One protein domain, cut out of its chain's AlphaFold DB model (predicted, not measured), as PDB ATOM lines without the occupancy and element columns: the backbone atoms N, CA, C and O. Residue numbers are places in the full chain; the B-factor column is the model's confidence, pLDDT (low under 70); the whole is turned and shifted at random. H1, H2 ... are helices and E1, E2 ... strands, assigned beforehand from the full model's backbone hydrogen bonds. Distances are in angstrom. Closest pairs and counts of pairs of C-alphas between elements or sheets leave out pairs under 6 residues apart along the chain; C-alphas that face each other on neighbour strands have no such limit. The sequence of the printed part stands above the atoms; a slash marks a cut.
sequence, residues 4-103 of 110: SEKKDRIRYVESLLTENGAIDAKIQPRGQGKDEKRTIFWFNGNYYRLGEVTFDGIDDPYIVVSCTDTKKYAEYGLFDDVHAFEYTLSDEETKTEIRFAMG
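What this domain is: This is residues 4 to 103 of the 110 residues of an uncharacterized protein of Butyrivibrio sp. CB08 (UniProt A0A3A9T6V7). A strongly twisted sheet of four strands has two helices, H1 and H3, over one face, and the short helix H2 over the opposite face. A long loop, residues 20 to 39, leads from H1 to the edge strand E1. The 100 printed residues hold three named helices and four named strands in the order H1 E1 E2 E3 H2 E4 H3, class mixed; the sheet runs E1 E2 E3 E4, antiparallel throughout. It is compact, with a radius of gyration of the C-alphas of 13.1 A and spans of 34 by 28 by 22 A.

How they stand to each other: H1, residues 4 to 19, is on the sheet of E1, residues 40 to 43, E2, 46 to 53, E3, 62 to 68, and E4, 80 to 86. Its height over the sheet is 10.3 A, over E2 and along the strands, at 18 degrees to E2 on the local plane; the closest C-alphas of H1 and E2 are those of Glu 14 and Leu 50, 7.7 A. E1, E2 and E3 form a meander, each strand the antiparallel neighbour of the one before, with N 41 and O 48 at 2.8 A and N 51 and O 64 at 2.8 A. H2, residues 71 to 75, is on the opposite face from H1, its Ala 74 C-alpha 6.6 A from that of Tyr 47, the closest to E2. E4 pairs with E3, N 65 and O 83 at 2.8 A. H3, residues 91 to 101, is on the same face as H1, over E3 and E4 at a height of 9.9 A. H1 touches H3 with residues 13 to 17 alone, at a steep tilt of 55 degrees, the same way; their closest C-alphas, of Leu 16 and Lys 95, are 6.7 A apart. In H1, H2 and H3 every O i to N i+4 pair is within hydrogen-bond range.

Where its parts are: H1 begins at C-alpha 4 (22.283, -35.488, -56.705) and is 22.4 A long. E1 spans 10.0 A, E2 21.6 A, E3 19.7 A, H2 6.2 A and E4 18.3 A. H3, 15.2 A, ends at C-alpha 101 (30.651, -42.745, -34.588).

The domain as a whole: The C-alphas farthest apart, of Gly 45 and Gly 57, are 37.0 A apart. The printed part has no cut, and its long link is H1 to E1. Mean pLDDT of the printed part is 90.4; residues 31 to 37 are under 70.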
ATOM      1  N   SER A   4      21.163 -36.435 -56.788       90.00
ATOM      2  CA  SER A   4      22.283 -35.488 -56.705       90.00
ATOM      3  C   SER A   4      22.491 -35.021 -55.270       90.00
ATOM      4  O   SER A   4      23.607 -35.085 -54.767       90.00
ATOM      5  N   GLU A   5      21.410 -34.635 -54.589       90.44
ATOM      6  CA  GLU A   5      21.461 -34.195 -53.191       90.44
ATOM      7  C   GLU A   5      21.959 -35.316 -52.273       90.44
ATOM      8  O   GLU A   5      22.760 -35.063 -51.378       90.44
ATOM      9  N   LYS A   6      21.566 -36.573 -52.525       88.56
ATOM     10  CA  LYS A   6      22.075 -37.735 -51.774       88.56
ATOM     11  C   LYS A   6      23.584 -37.929 -51.964       88.56
ATOM     12  O   LYS A   6      24.303 -38.163 -50.996       88.56
ATOM     13  N   LYS A   7      24.091 -37.784 -53.194       89.50
ATOM     14  CA  LYS A   7      25.535 -37.874 -53.480       89.50
ATOM     15  C   LYS A   7      26.325 -36.752 -52.823       89.50
ATOM     16  O   LYS A   7      27.387 -37.011 -52.262       89.50
ATOM     17  N   ASP A   8      25.821 -35.526 -52.890       92.06
ATOM     18  CA  ASP A   8      26.470 -34.382 -52.251       92.06
ATOM     19  C   ASP A   8      26.443 -34.520 -50.727       92.06
ATOM     20  O   ASP A   8      27.437 -34.222 -50.066       92.06
ATOM     21  N   ARG A   9      25.370 -35.100 -50.177       94.19
ATOM     22  CA  ARG A   9      25.281 -35.423 -48.755       94.19
ATOM     23  C   ARG A   9      26.316 -36.458 -48.317       94.19
ATOM     24  O   ARG A   9      27.012 -36.221 -47.337       94.19
ATOM     25  N   ILE A  10      26.480 -37.564 -49.045       93.06
ATOM     26  CA  ILE A  10      27.530 -38.549 -48.736       93.06
ATOM     27  C   ILE A  10      28.923 -37.923 -48.814       93.06
ATOM     28  O   ILE A  10      29.726 -38.136 -47.914       93.06
ATOM     29  N   ARG A  11      29.203 -37.110 -49.840       93.62
ATOM     30  CA  ARG A  11      30.496 -36.414 -49.965       93.62
ATOM     31  C   ARG A  11      30.765 -35.469 -48.803       93.62
ATOM     32  O   ARG A  11      31.902 -35.375 -48.354       93.62
ATOM     33  N   TYR A  12      29.735 -34.770 -48.334       96.06
ATOM     34  CA  TYR A  12      29.839 -33.940 -47.144       96.06
ATOM     35  C   TYR A  12      30.206 -34.782 -45.916       96.06
ATOM     36  O   TYR A  12      31.155 -34.468 -45.210       96.06
ATOM     37  N   VAL A  13      29.542 -35.918 -45.705       96.50
ATOM     38  CA  VAL A  13      29.876 -36.807 -44.583       96.50
ATOM     39  C   VAL A  13      31.286 -37.408 -44.710       96.50
ATOM     40  O   VAL A  13      32.009 -37.509 -43.720       96.50
ATOM     41  N   GLU A  14      31.729 -37.745 -45.924       95.81
ATOM     42  CA  GLU A  14      33.123 -38.124 -46.186       95.81
ATOM     43  C   GLU A  14      34.106 -36.992 -45.843       95.81
ATOM     44  O   GLU A  14      35.173 -37.263 -45.286       95.81
ATOM     45  N   SER A  15      33.758 -35.726 -46.116       96.44
ATOM     46  CA  SER A  15      34.602 -34.588 -45.731       96.44
ATOM     47  C   SER A  15      34.723 -34.484 -44.216       96.44
ATOM     48  O   SER A  15      35.836 -34.313 -43.722       96.44
ATOM     49  N   LEU A  16      33.638 -34.707 -43.470       97.19
ATOM     50  CA  LEU A  16      33.657 -34.695 -42.007       97.19
ATOM     51  C   LEU A  16      34.584 -35.764 -41.415       97.19
ATOM     52  O   LEU A  16      35.298 -35.477 -40.456       97.19
ATOM     53  N   LEU A  17      34.637 -36.970 -41.995       96.38
ATOM     54  CA  LEU A  17      35.617 -37.991 -41.595       96.38
ATOM     55  C   LEU A  17      37.051 -37.449 -41.735       96.38
ATOM     56  O   LEU A  17      37.865 -37.587 -40.821       96.38
ATOM     57  N   THR A  18      37.356 -36.784 -42.855       96.75
ATOM     58  CA  THR A  18      38.693 -36.213 -43.100       96.75
ATOM     59  C   THR A  18      39.011 -34.987 -42.246       96.75
ATOM     60  O   THR A  18      40.136 -34.858 -41.767       96.75
ATOM     61  N   GLU A  19      38.028 -34.121 -41.989       96.31
ATOM     62  CA  GLU A  19      38.148 -32.967 -41.089       96.31
ATOM     63  C   GLU A  19      38.485 -33.408 -39.660       96.31
ATOM     64  O   GLU A  19      39.262 -32.752 -38.970       96.31
ATOM     65  N   ASN A  20      37.971 -34.571 -39.249       95.31
ATOM     66  CA  ASN A  20      38.266 -35.208 -37.969       95.31
ATOM     67  C   ASN A  20      39.555 -36.058 -37.974       95.31
ATOM     68  O   ASN A  20      39.854 -36.748 -37.001       95.31
ATOM     69  N   GLY A  21      40.349 -36.000 -39.047       96.19
ATOM     70  CA  GLY A  21      41.678 -36.612 -39.124       96.19
ATOM     71  C   GLY A  21      41.721 -38.017 -39.721       96.19
ATOM     72  O   GLY A  21      42.790 -38.635 -39.722       96.19
ATOM     73  N   ALA A  22      40.610 -38.541 -40.244       97.31
ATOM     74  CA  ALA A  22      40.642 -39.781 -41.009       97.31
ATOM     75  C   ALA A  22      41.334 -39.575 -42.366       97.31
ATOM     76  O   ALA A  22      41.215 -38.525 -42.998       97.31
ATOM     77  N   ILE A  23      42.042 -40.594 -42.848       97.19
ATOM     78  CA  ILE A  23      42.734 -40.557 -44.145       97.19
ATOM     79  C   ILE A  23      42.230 -41.664 -45.060       97.19
ATOM     80  O   ILE A  23      41.861 -42.732 -44.590       97.19
ATOM     81  N   ASP A  24      42.256 -41.455 -46.373       95.69
ATOM     82  CA  ASP A  24      41.955 -42.522 -47.331       95.69
ATOM     83  C   ASP A  24      42.958 -43.681 -47.166       95.69
ATOM     84  O   ASP A  24      44.166 -43.513 -47.357       95.69
ATOM     85  N   ALA A  25      42.450 -44.865 -46.817       94.38
ATOM     86  CA  ALA A  25      43.241 -46.067 -46.573       94.38
ATOM     87  C   ALA A  25      43.827 -46.674 -47.862       94.38
ATOM     88  O   ALA A  25      44.645 -47.593 -47.793       94.38
ATOM     89  N   LYS A  26      43.396 -46.192 -49.038       91.31
ATOM     90  CA  LYS A  26      43.761 -46.695 -50.373       91.31
ATOM     91  C   LYS A  26      43.483 -48.193 -50.541       91.31
ATOM     92  O   LYS A  26      44.173 -48.884 -51.293       91.31
ATOM     93  N   ILE A  27      42.457 -48.692 -49.853       87.88
ATOM     94  CA  ILE A  27      41.984 -50.074 -49.947       87.88
ATOM     95  C   ILE A  27      40.865 -50.139 -50.983       87.88
ATOM     96  O   ILE A  27      39.918 -49.362 -50.939       87.88
ATOM     97  N   GLN A  28      40.968 -51.092 -51.907       82.56
ATOM     98  CA  GLN A  28      39.867 -51.474 -52.787       82.56
ATOM     99  C   GLN A  28      39.382 -52.864 -52.362       82.56
ATOM    100  O   GLN A  28      40.160 -53.818 -52.490       82.56
ATOM    101  N   PRO A  29      38.145 -52.996 -51.849       78.44
ATOM    102  CA  PRO A  29      37.596 -54.286 -51.460       78.44
ATOM    103  C   PRO A  29      37.610 -55.282 -52.619       78.44
ATOM    104  O   PRO A  29      37.234 -54.971 -53.753       78.44
ATOM    105  N   ARG A  30      38.037 -56.510 -52.337       78.06
ATOM    106  CA  ARG A  30      37.999 -57.613 -53.296       78.06
ATOM    107  C   ARG A  30      36.542 -57.972 -53.581       78.06
ATOM    108  O   ARG A  30      35.782 -58.233 -52.659       78.06
ATOM    109  N   GLY A  31      36.175 -58.042 -54.860       65.00
ATOM    110  CA  GLY A  31      34.858 -58.530 -55.286       65.00
ATOM    111  C   GLY A  31      33.749 -57.478 -55.373       65.00
ATOM    112  O   GLY A  31      32.652 -57.836 -55.788       65.00
ATOM    113  N   GLN A  32      34.016 -56.204 -55.069       61.12
ATOM    114  CA  GLN A  32      33.060 -55.135 -55.379       61.12
ATOM    115  C   GLN A  32      32.952 -54.908 -56.893       61.12
ATOM    116  O   GLN A  32      33.959 -54.880 -57.614       61.12
ATOM    117  N   GLY A  33      31.719 -54.721 -57.376       54.66
ATOM    118  CA  GLY A  33      31.459 -54.231 -58.728       54.66
ATOM    119  C   GLY A  33      32.092 -52.850 -58.934       54.66
ATOM    120  O   GLY A  33      32.309 -52.104 -57.980       54.66
ATOM    121  N   LYS A  34      32.405 -52.482 -60.186       49.94
ATOM    122  CA  LYS A  34      33.048 -51.188 -60.511       49.94
ATOM    123  C   LYS A  34      32.283 -49.967 -59.978       49.94
ATOM    124  O   LYS A  34      32.909 -48.927 -59.789       49.94
ATOM    125  N   ASP A  35      30.990 -50.129 -59.711       46.03
ATOM    126  CA  ASP A  35      30.059 -49.068 -59.331       46.03
ATOM    127  C   ASP A  35      29.870 -48.924 -57.803       46.03
ATOM    128  O   ASP A  35      29.227 -47.980 -57.359       46.03
ATOM    129  N   GLU A  36      30.473 -49.798 -56.983       57.00
ATOM    130  CA  GLU A  36      30.313 -49.808 -55.513       57.00
ATOM    131  C   GLU A  36      31.531 -49.274 -54.741       57.00
ATOM    132  O   GLU A  36      31.701 -49.560 -53.553       57.00
ATOM    133  N   LYS A  37      32.405 -48.500 -55.395       63.62
ATOM    134  CA  LYS A  37      33.638 -47.987 -54.779       63.62
ATOM    135  C   LYS A  37      33.343 -46.911 -53.729       63.62
ATOM    136  O   LYS A  37      33.473 -45.721 -53.997       63.62
ATOM    137  N   ARG A  38      32.962 -47.338 -52.529       78.12
ATOM    138  CA  ARG A  38      32.938 -46.501 -51.323       78.12
ATOM    139  C   ARG A  38      34.372 -46.327 -50.830       78.12
ATOM    140  O   ARG A  38      35.121 -47.305 -50.766       78.12
ATOM    141  N   THR A  39      34.752 -45.103 -50.481       91.38
ATOM    142  CA  THR A  39      36.067 -44.831 -49.894       91.38
ATOM    143  C   THR A  39      36.163 -45.508 -48.525       91.38
ATOM    144  O   THR A  39      35.220 -45.458 -47.735       91.38
ATOM    145  N   ILE A  40      37.296 -46.159 -48.248       94.69
ATOM    146  CA  ILE A  40      37.619 -46.660 -46.909       94.69
ATOM    147  C   ILE A  40      38.584 -45.674 -46.270       94.69
ATOM    148  O   ILE A  40      39.640 -45.378 -46.832       94.69
ATOM    149  N   PHE A  41      38.238 -45.207 -45.081       96.94
ATOM    150  CA  PHE A  41      39.034 -44.281 -44.295       96.94
ATOM    151  C   PHE A  41      39.753 -45.025 -43.169       96.94
ATOM    152  O   PHE A  41      39.248 -46.009 -42.648       96.94
ATOM    153  N   TRP A  42      40.939 -44.572 -42.790       97.56
ATOM    154  CA  TRP A  42      41.694 -45.058 -41.643       97.56
ATOM    155  C   TRP A  42      41.754 -43.966 -40.584       97.56
ATOM    156  O   TRP A  42      42.169 -42.841 -40.875       97.56
ATOM    157  N   PHE A  43      41.369 -44.307 -39.360       97.31
ATOM    158  CA  PHE A  43      41.424 -43.407 -38.218       97.31
ATOM    159  C   PHE A  43      41.606 -44.200 -36.927       97.31
ATOM    160  O   PHE A  43      40.909 -45.182 -36.695       97.31
ATOM    161  N   ASN A  44      42.548 -43.767 -36.086       95.25
ATOM    162  CA  ASN A  44      42.761 -44.293 -34.735       95.25
ATOM    163  C   ASN A  44      42.699 -45.836 -34.620       95.25
ATOM    164  O   ASN A  44      41.943 -46.387 -33.822       95.25
ATOM    165  N   GLY A  45      43.452 -46.547 -35.464       96.00
ATOM    166  CA  GLY A  45      43.509 -48.014 -35.421       96.00
ATOM    167  C   GLY A  45      42.358 -48.746 -36.123       96.00
ATOM    168  O   GLY A  45      42.385 -49.971 -36.167       96.00
ATOM    169  N   ASN A  46      41.389 -48.028 -36.695       97.38
ATOM    170  CA  ASN A  46      40.191 -48.599 -37.305       97.38
ATOM    171  C   ASN A  46      40.008 -48.145 -38.759       97.38
ATOM    172  O   ASN A  46      40.357 -47.026 -39.146       97.38
ATOM    173  N   TYR A  47      39.428 -49.030 -39.566       97.12
ATOM    174  CA  TYR A  47      38.955 -48.766 -40.918       97.12
ATOM    175  C   TYR A  47      37.475 -48.411 -40.873       97.12
ATOM    176  O   TYR A  47      36.685 -49.189 -40.349       97.12
ATOM    177  N   TYR A  48      37.100 -47.286 -41.470       96.50
ATOM    178  CA  TYR A  48      35.736 -46.781 -41.545       96.50
ATOM    179  C   TYR A  48      35.250 -46.733 -42.986       96.50
ATOM    180  O   TYR A  48      36.021 -46.487 -43.916       96.50
ATOM    181  N   ARG A  49      33.949 -46.922 -43.170       94.50
ATOM    182  CA  ARG A  49      33.265 -46.779 -44.454       94.50
ATOM    183  C   ARG A  49      31.865 -46.233 -44.211       94.50
ATOM    184  O   ARG A  49      31.240 -46.550 -43.204       94.50
ATOM    185  N   LEU A  50      31.364 -45.475 -45.183       93.81
ATOM    186  CA  LEU A  50      29.960 -45.086 -45.230       93.81
ATOM    187  C   LEU A  50      29.141 -46.074 -46.065       93.81
ATOM    188  O   LEU A  50      29.552 -46.501 -47.151       93.81
ATOM    189  N   GLY A  51      27.966 -46.414 -45.563       91.38
ATOM    190  CA  GLY A  51      26.921 -47.168 -46.235       91.38
ATOM    191  C   GLY A  51      25.615 -46.384 -46.275       91.38
ATOM    192  O   GLY A  51      25.502 -45.286 -45.733       91.38
ATOM    193  N   GLU A  52      24.629 -46.966 -46.944       91.50
ATOM    194  CA  GLU A  52      23.256 -46.475 -46.955       91.50
ATOM    195  C   GLU A  52      22.324 -47.643 -46.674       91.50
ATOM    196  O   GLU A  52      22.530 -48.736 -47.209       91.50
ATOM    197  N   VAL A  53      21.295 -47.402 -45.870       90.56
ATOM    198  CA  VAL A  53      20.218 -48.362 -45.631       90.56
ATOM    199  C   VAL A  53      18.876 -47.669 -45.813       90.56
ATOM    200  O   VAL A  53      18.689 -46.528 -45.398       90.56
ATOM    201  N   THR A  54      17.940 -48.350 -46.465       89.06
ATOM    202  CA  THR A  54      16.551 -47.903 -46.614       89.06
ATOM    203  C   THR A  54      15.640 -48.845 -45.852       89.06
ATOM    204  O   THR A  54      15.825 -50.061 -45.914       89.06
ATOM    205  N   PHE A  55      14.636 -48.290 -45.184       84.69
ATOM    206  CA  PHE A  55      13.617 -49.055 -44.477       84.69
ATOM    207  C   PHE A  55      12.278 -48.929 -45.198       84.69
ATOM    208  O   PHE A  55      11.970 -47.884 -45.775       84.69
ATOM    209  N   ASP A  56      11.471 -49.985 -45.143       88.44
ATOM    210  CA  ASP A  56      10.140 -49.975 -45.742       88.44
ATOM    211  C   ASP A  56       9.272 -48.883 -45.101       88.44
ATOM    212  O   ASP A  56       9.074 -48.852 -43.887       88.44
ATOM    213  N   GLY A  57       8.738 -47.987 -45.935       82.38
ATOM    214  CA  GLY A  57       7.898 -46.871 -45.494       82.38
ATOM    215  C   GLY A  57       8.654 -45.602 -45.088       82.38
ATOM    216  O   GLY A  57       8.005 -44.665 -44.626       82.38
ATOM    217  N   ILE A  58       9.979 -45.548 -45.273       83.94
ATOM    218  CA  ILE A  58      10.779 -44.327 -45.111       83.94
ATOM    219  C   ILE A  58      11.317 -43.887 -46.478       83.94
ATOM    220  O   ILE A  58      11.984 -44.657 -47.167       83.94
ATOM    221  N   ASP A  59      11.021 -42.643 -46.865       82.25
ATOM    222  CA  ASP A  59      11.354 -42.108 -48.194       82.25
ATOM    223  C   ASP A  59      12.850 -41.800 -48.365       82.25
ATOM    224  O   ASP A  59      13.421 -42.006 -49.444       82.25
ATOM    225  N   ASP A  60      13.496 -41.299 -47.310       85.94
ATOM    226  CA  ASP A  60      14.916 -40.966 -47.326       85.94
ATOM    227  C   ASP A  60      15.747 -42.053 -46.611       85.94
ATOM    228  O   ASP A  60      15.341 -42.571 -45.569       85.94
ATOM    229  N   PRO A  61      16.907 -42.442 -47.173       90.31
ATOM    230  CA  PRO A  61      17.776 -43.438 -46.558       90.31
ATOM    231  C   PRO A  61      18.365 -42.939 -45.232       90.31
ATOM    232  O   PRO A  61      18.300 -41.758 -44.893       90.31
ATOM    233  N   TYR A  62      19.009 -43.854 -44.515       93.75
ATOM    234  CA  TYR A  62      19.914 -43.560 -43.408       93.75
ATOM    235  C   TYR A  62      21.357 -43.698 -43.887       93.75
ATOM    236  O   TYR A  62      21.674 -44.567 -44.708       93.75
ATOM    237  N   ILE A  63      22.236 -42.852 -43.357       95.06
ATOM    238  CA  ILE A  63      23.685 -42.999 -43.497       95.06
ATOM    239  C   ILE A  63      24.141 -43.969 -42.422       95.06
ATOM    240  O   ILE A  63      23.815 -43.791 -41.252       95.06
ATOM    241  N   VAL A  64      24.905 -44.978 -42.825       95.50
ATOM    242  CA  VAL A  64      25.487 -45.958 -41.909       95.50
ATOM    243  C   VAL A  64      26.988 -45.741 -41.856       95.50
ATOM    244  O   VAL A  64      27.645 -45.682 -42.894       95.50
ATOM    245  N   VAL A  65      27.534 -45.626 -40.653       96.06
ATOM    246  CA  VAL A  65      28.972 -45.679 -40.408       96.06
ATOM    247  C   VAL A  65      29.292 -47.095 -39.960       96.06
ATOM    248  O   VAL A  65      28.768 -47.567 -38.952       96.06
ATOM    249  N   SER A  66      30.162 -47.761 -40.708       95.88
ATOM    250  CA  SER A  66      30.626 -49.110 -40.389       95.88
ATOM    251  C   SER A  66      32.129 -49.085 -40.127       95.88
ATOM    252  O   SER A  66      32.856 -48.327 -40.783       95.88
ATOM    253  N   CYS A  67      32.614 -49.910 -39.199       95.69
ATOM    254  CA  CYS A  67      34.037 -49.994 -38.891       95.69
ATOM    255  C   CYS A  67      34.564 -51.430 -38.742       95.69
ATOM    256  O   CYS A  67      33.816 -52.392 -38.588       95.69
ATOM    257  N   THR A  68      35.882 -51.579 -38.855       95.88
ATOM    258  CA  THR A  68      36.621 -52.786 -38.470       95.88
ATOM    259  C   THR A  68      38.047 -52.407 -38.084       95.88
ATOM    260  O   THR A  68      38.656 -51.537 -38.704       95.88
ATOM    261  N   ASP A  69      38.625 -53.082 -37.101       96.31
ATOM    262  CA  ASP A  69      40.034 -52.933 -36.713       96.31
ATOM    263  C   ASP A  69      40.986 -53.763 -37.601       96.31
ATOM    264  O   ASP A  69      42.211 -53.621 -37.568       96.31
ATOM    265  N   THR A  70      40.431 -54.644 -38.437       96.19
ATOM    266  CA  THR A  70      41.191 -55.673 -39.134       96.19
ATOM    267  C   THR A  70      41.315 -55.342 -40.616       96.19
ATOM    268  O   THR A  70      40.376 -55.489 -41.398       96.19
ATOM    269  N   LYS A  71      42.534 -55.001 -41.057       94.44
ATOM    270  CA  LYS A  71      42.824 -54.663 -42.466       94.44
ATOM    271  C   LYS A  71      42.330 -55.716 -43.454       94.44
ATOM    272  O   LYS A  71      41.780 -55.383 -44.497       94.44
ATOM    273  N   LYS A  72      42.517 -56.998 -43.124       93.75
ATOM    274  CA  LYS A  72      42.060 -58.108 -43.965       93.75
ATOM    275  C   LYS A  72      40.545 -58.047 -44.178       93.75
ATOM    276  O   LYS A  72      40.097 -58.269 -45.292       93.75
ATOM    277  N   TYR A  73      39.764 -57.738 -43.148       93.69
ATOM    278  CA  TYR A  73      38.309 -57.616 -43.253       93.69
ATOM    279  C   TYR A  73      37.917 -56.410 -44.102       93.69
ATOM    280  O   TYR A  73      37.137 -56.579 -45.037       93.69
ATOM    281  N   ALA A  74      38.581 -55.267 -43.915       91.88
ATOM    282  CA  ALA A  74      38.413 -54.107 -44.791       91.88
ATOM    283  C   ALA A  74      38.707 -54.439 -46.272       91.88
ATOM    284  O   ALA A  74      37.944 -54.064 -47.161       91.88
ATOM    285  N   GLU A  75      39.761 -55.217 -46.552       91.12
ATOM    286  CA  GLU A  75      40.099 -55.699 -47.903       91.12
ATOM    287  C   GLU A  75      39.063 -56.669 -48.496       91.12
ATOM    288  O   GLU A  75      38.986 -56.793 -49.718       91.12
ATOM    289  N   TYR A  76      38.268 -57.354 -47.673       89.19
ATOM    290  CA  TYR A  76      37.146 -58.197 -48.112       89.19
ATOM    291  C   TYR A  76      35.790 -57.485 -48.034       89.19
ATOM    292  O   TYR A  76      34.770 -58.095 -48.341       89.19
ATOM    293  N   GLY A  77      35.758 -56.206 -47.648       87.81
ATOM    294  CA  GLY A  77      34.513 -55.454 -47.506       87.81
ATOM    295  C   GLY A  77      33.672 -55.847 -46.287       87.81
ATOM    296  O   GLY A  77      32.481 -55.549 -46.279       87.81
ATOM    297  N   LEU A  78      34.267 -56.503 -45.288       90.00
ATOM    298  CA  LEU A  78      33.612 -56.922 -44.049       90.00
ATOM    299  C   LEU A  78      33.792 -55.836 -42.982       90.00
ATOM    300  O   LEU A  78      34.916 -55.570 -42.556       90.00
ATOM    301  N   PHE A  79      32.685 -55.212 -42.590       92.75
ATOM    302  CA  PHE A  79      32.612 -54.150 -41.590       92.75
ATOM    303  C   PHE A  79      31.390 -54.395 -40.708       92.75
ATOM    304  O   PHE A  79      30.388 -54.913 -41.203       92.75
ATOM    305  N   ASP A  80      31.474 -53.990 -39.445       93.25
ATOM    306  CA  ASP A  80      30.336 -53.976 -38.533       93.25
ATOM    307  C   ASP A  80      29.710 -52.580 -38.537       93.25
ATOM    308  O   ASP A  80      30.422 -51.575 -38.494       93.25
ATOM    309  N   ASP A  81      28.383 -52.508 -38.602       93.44
ATOM    310  CA  ASP A  81      27.661 -51.240 -38.514       93.44
ATOM    311  C   ASP A  81      27.726 -50.727 -37.074       93.44
ATOM    312  O   ASP A  81      27.263 -51.391 -36.147       93.44
ATOM    313  N   VAL A  82      28.323 -49.549 -36.881       93.38
ATOM    314  CA  VAL A  82      28.527 -48.966 -35.546       93.38
ATOM    315  C   VAL A  82      27.584 -47.817 -35.251       93.38
ATOM    316  O   VAL A  82      27.310 -47.541 -34.086       93.38
ATOM    317  N   HIS A  83      27.081 -47.149 -36.289       95.62
ATOM    318  CA  HIS A  83      26.160 -46.036 -36.124       95.62
ATOM    319  C   HIS A  83      25.311 -45.807 -37.370       95.62
ATOM    320  O   HIS A  83      25.786 -46.010 -38.487       95.62
ATOM    321  N   ALA A  84      24.074 -45.348 -37.190       95.38
ATOM    322  CA  ALA A  84      23.193 -44.972 -38.288       95.38
ATOM    323  C   ALA A  84      22.392 -43.719 -37.939       95.38
ATOM    324  O   ALA A  84      21.880 -43.599 -36.827       95.38
ATOM    325  N   PHE A  85      22.258 -42.804 -38.896       95.31
ATOM    326  CA  PHE A  85      21.547 -41.542 -38.701       95.31
ATOM    327  C   PHE A  85      20.870 -41.059 -39.987       95.31
ATOM    328  O   PHE A  85      21.182 -41.506 -41.093       95.31
ATOM    329  N   GLU A  86      19.900 -40.163 -39.834       94.06
ATOM    330  CA  GLU A  86      19.047 -39.710 -40.932       94.06
ATOM    331  C   GLU A  86      19.794 -38.800 -41.910       94.06
ATOM    332  O   GLU A  86      20.596 -37.944 -41.531       94.06
ATOM    333  N   TYR A  87      19.474 -38.926 -43.199       93.50
ATOM    334  CA  TYR A  87      19.999 -38.026 -44.228       93.50
ATOM    335  C   TYR A  87      19.619 -36.558 -44.003       93.50
ATOM    336  O   TYR A  87      20.357 -35.662 -44.413       93.50
ATOM    337  N   THR A  88      18.477 -36.334 -43.357       92.62
ATOM    338  CA  THR A  88      17.816 -35.039 -43.174       92.62
ATOM    339  C   THR A  88      18.315 -34.240 -41.977       92.62
ATOM    340  O   THR A  88      17.848 -33.119 -41.784       92.62
ATOM    341  N   LEU A  89      19.254 -34.776 -41.186       94.88
ATOM    342  CA  LEU A  89      19.863 -34.035 -40.080       94.88
ATOM    343  C   LEU A  89      20.501 -32.726 -40.559       94.88
ATOM    344  O   LEU A  89      20.994 -32.620 -41.685       94.88
ATOM    345  N   SER A  90      20.555 -31.719 -39.694       96.06
ATOM    346  CA  SER A  90      21.336 -30.515 -39.982       96.06
ATOM    347  C   SER A  90      22.837 -30.822 -40.046       96.06
ATOM    348  O   SER A  90      23.308 -31.866 -39.587       96.06
ATOM    349  N   ASP A  91      23.616 -29.908 -40.620       96.38
ATOM    350  CA  ASP A  91      25.075 -30.048 -40.706       96.38
ATOM    351  C   ASP A  91      25.735 -30.136 -39.322       96.38
ATOM    352  O   ASP A  91      26.653 -30.928 -39.127       96.38
ATOM    353  N   GLU A  92      25.240 -29.382 -38.337       95.12
ATOM    354  CA  GLU A  92      25.755 -29.438 -36.964       95.12
ATOM    355  C   GLU A  92      25.429 -30.772 -36.284       95.12
ATOM    356  O   GLU A  92      26.322 -31.393 -35.714       95.12
ATOM    357  N   GLU A  93      24.195 -31.268 -36.418       96.44
ATOM    358  CA  GLU A  93      23.832 -32.601 -35.916       96.44
ATOM    359  C   GLU A  93      24.685 -33.683 -36.588       96.44
ATOM    360  O   GLU A  93      25.234 -34.552 -35.922       96.44
ATOM    361  N   THR A  94      24.906 -33.576 -37.897       96.56
ATOM    362  CA  THR A  94      25.713 -34.541 -38.659       96.56
ATOM    363  C   THR A  94      27.170 -34.567 -38.211       96.56
ATOM    364  O   THR A  94      27.769 -35.640 -38.114       96.56
ATOM    365  N   LYS A  95      27.755 -33.405 -37.899       96.00
ATOM    366  CA  LYS A  95      29.096 -33.327 -37.301       96.00
ATOM    367  C   LYS A  95      29.148 -34.065 -35.971       96.00
ATOM    368  O   LYS A  95      30.100 -34.812 -35.741       96.00
ATOM    369  N   THR A  96      28.144 -33.872 -35.116       95.12
ATOM    370  CA  THR A  96      28.040 -34.582 -33.838       95.12
ATOM    371  C   THR A  96      27.942 -36.090 -34.052       95.12
ATOM    372  O   THR A  96      28.728 -36.824 -33.453       95.12
ATOM    373  N   GLU A  97      27.078 -36.556 -34.958       96.31
ATOM    374  CA  GLU A  97      26.923 -37.989 -35.246       96.31
ATOM    375  C   GLU A  97      28.217 -38.626 -35.773       96.31
ATOM    376  O   GLU A  97      28.574 -39.738 -35.379       96.31
ATOM    377  N   ILE A  98      28.969 -37.923 -36.627       96.44
ATOM    378  CA  ILE A  98      30.238 -38.441 -37.155       96.44
ATOM    379  C   ILE A  98      31.312 -38.517 -36.081       96.44
ATOM    380  O   ILE A  98      32.016 -39.523 -35.987       96.44
ATOM    381  N   ARG A  99      31.420 -37.498 -35.229       94.88
ATOM    382  CA  ARG A  99      32.370 -37.519 -34.111       94.88
ATOM    383  C   ARG A  99      32.038 -38.632 -33.126       94.88
ATOM    384  O   ARG A  99      32.942 -39.374 -32.739       94.88
ATOM    385  N   PHE A 100      30.756 -38.807 -32.812       94.38
ATOM    386  CA  PHE A 100      30.268 -39.914 -31.996       94.38
ATOM    387  C   PHE A 100      30.637 -41.274 -32.607       94.38
ATOM    388  O   PHE A 100      31.273 -42.090 -31.941       94.38
ATOM    389  N   ALA A 101      30.343 -41.493 -33.893       95.31
ATOM    390  CA  ALA A 101      30.651 -42.745 -34.588       95.31
ATOM    391  C   ALA A 101      32.160 -43.048 -34.670       95.31
ATOM    392  O   ALA A 101      32.564 -44.209 -34.679       95.31
ATOM    393  N   MET A 102      33.002 -42.012 -34.714       94.25
ATOM    394  CA  MET A 102      34.464 -42.137 -34.699       94.25
ATOM    395  C   MET A 102      35.053 -42.307 -33.288       94.25
ATOM    396  O   MET A 102      36.274 -42.414 -33.150       94.25
ATOM    397  N   GLY A 103      34.221 -42.298 -32.240       92.31
ATOM    398  CA  GLY A 103      34.674 -42.335 -30.848       92.31
ATOM    399  C   GLY A 103      35.471 -41.092 -30.441       92.31
ATOM    400  O   GLY A 103      36.314 -41.160 -29.548       92.31
TER     401      GLY A 103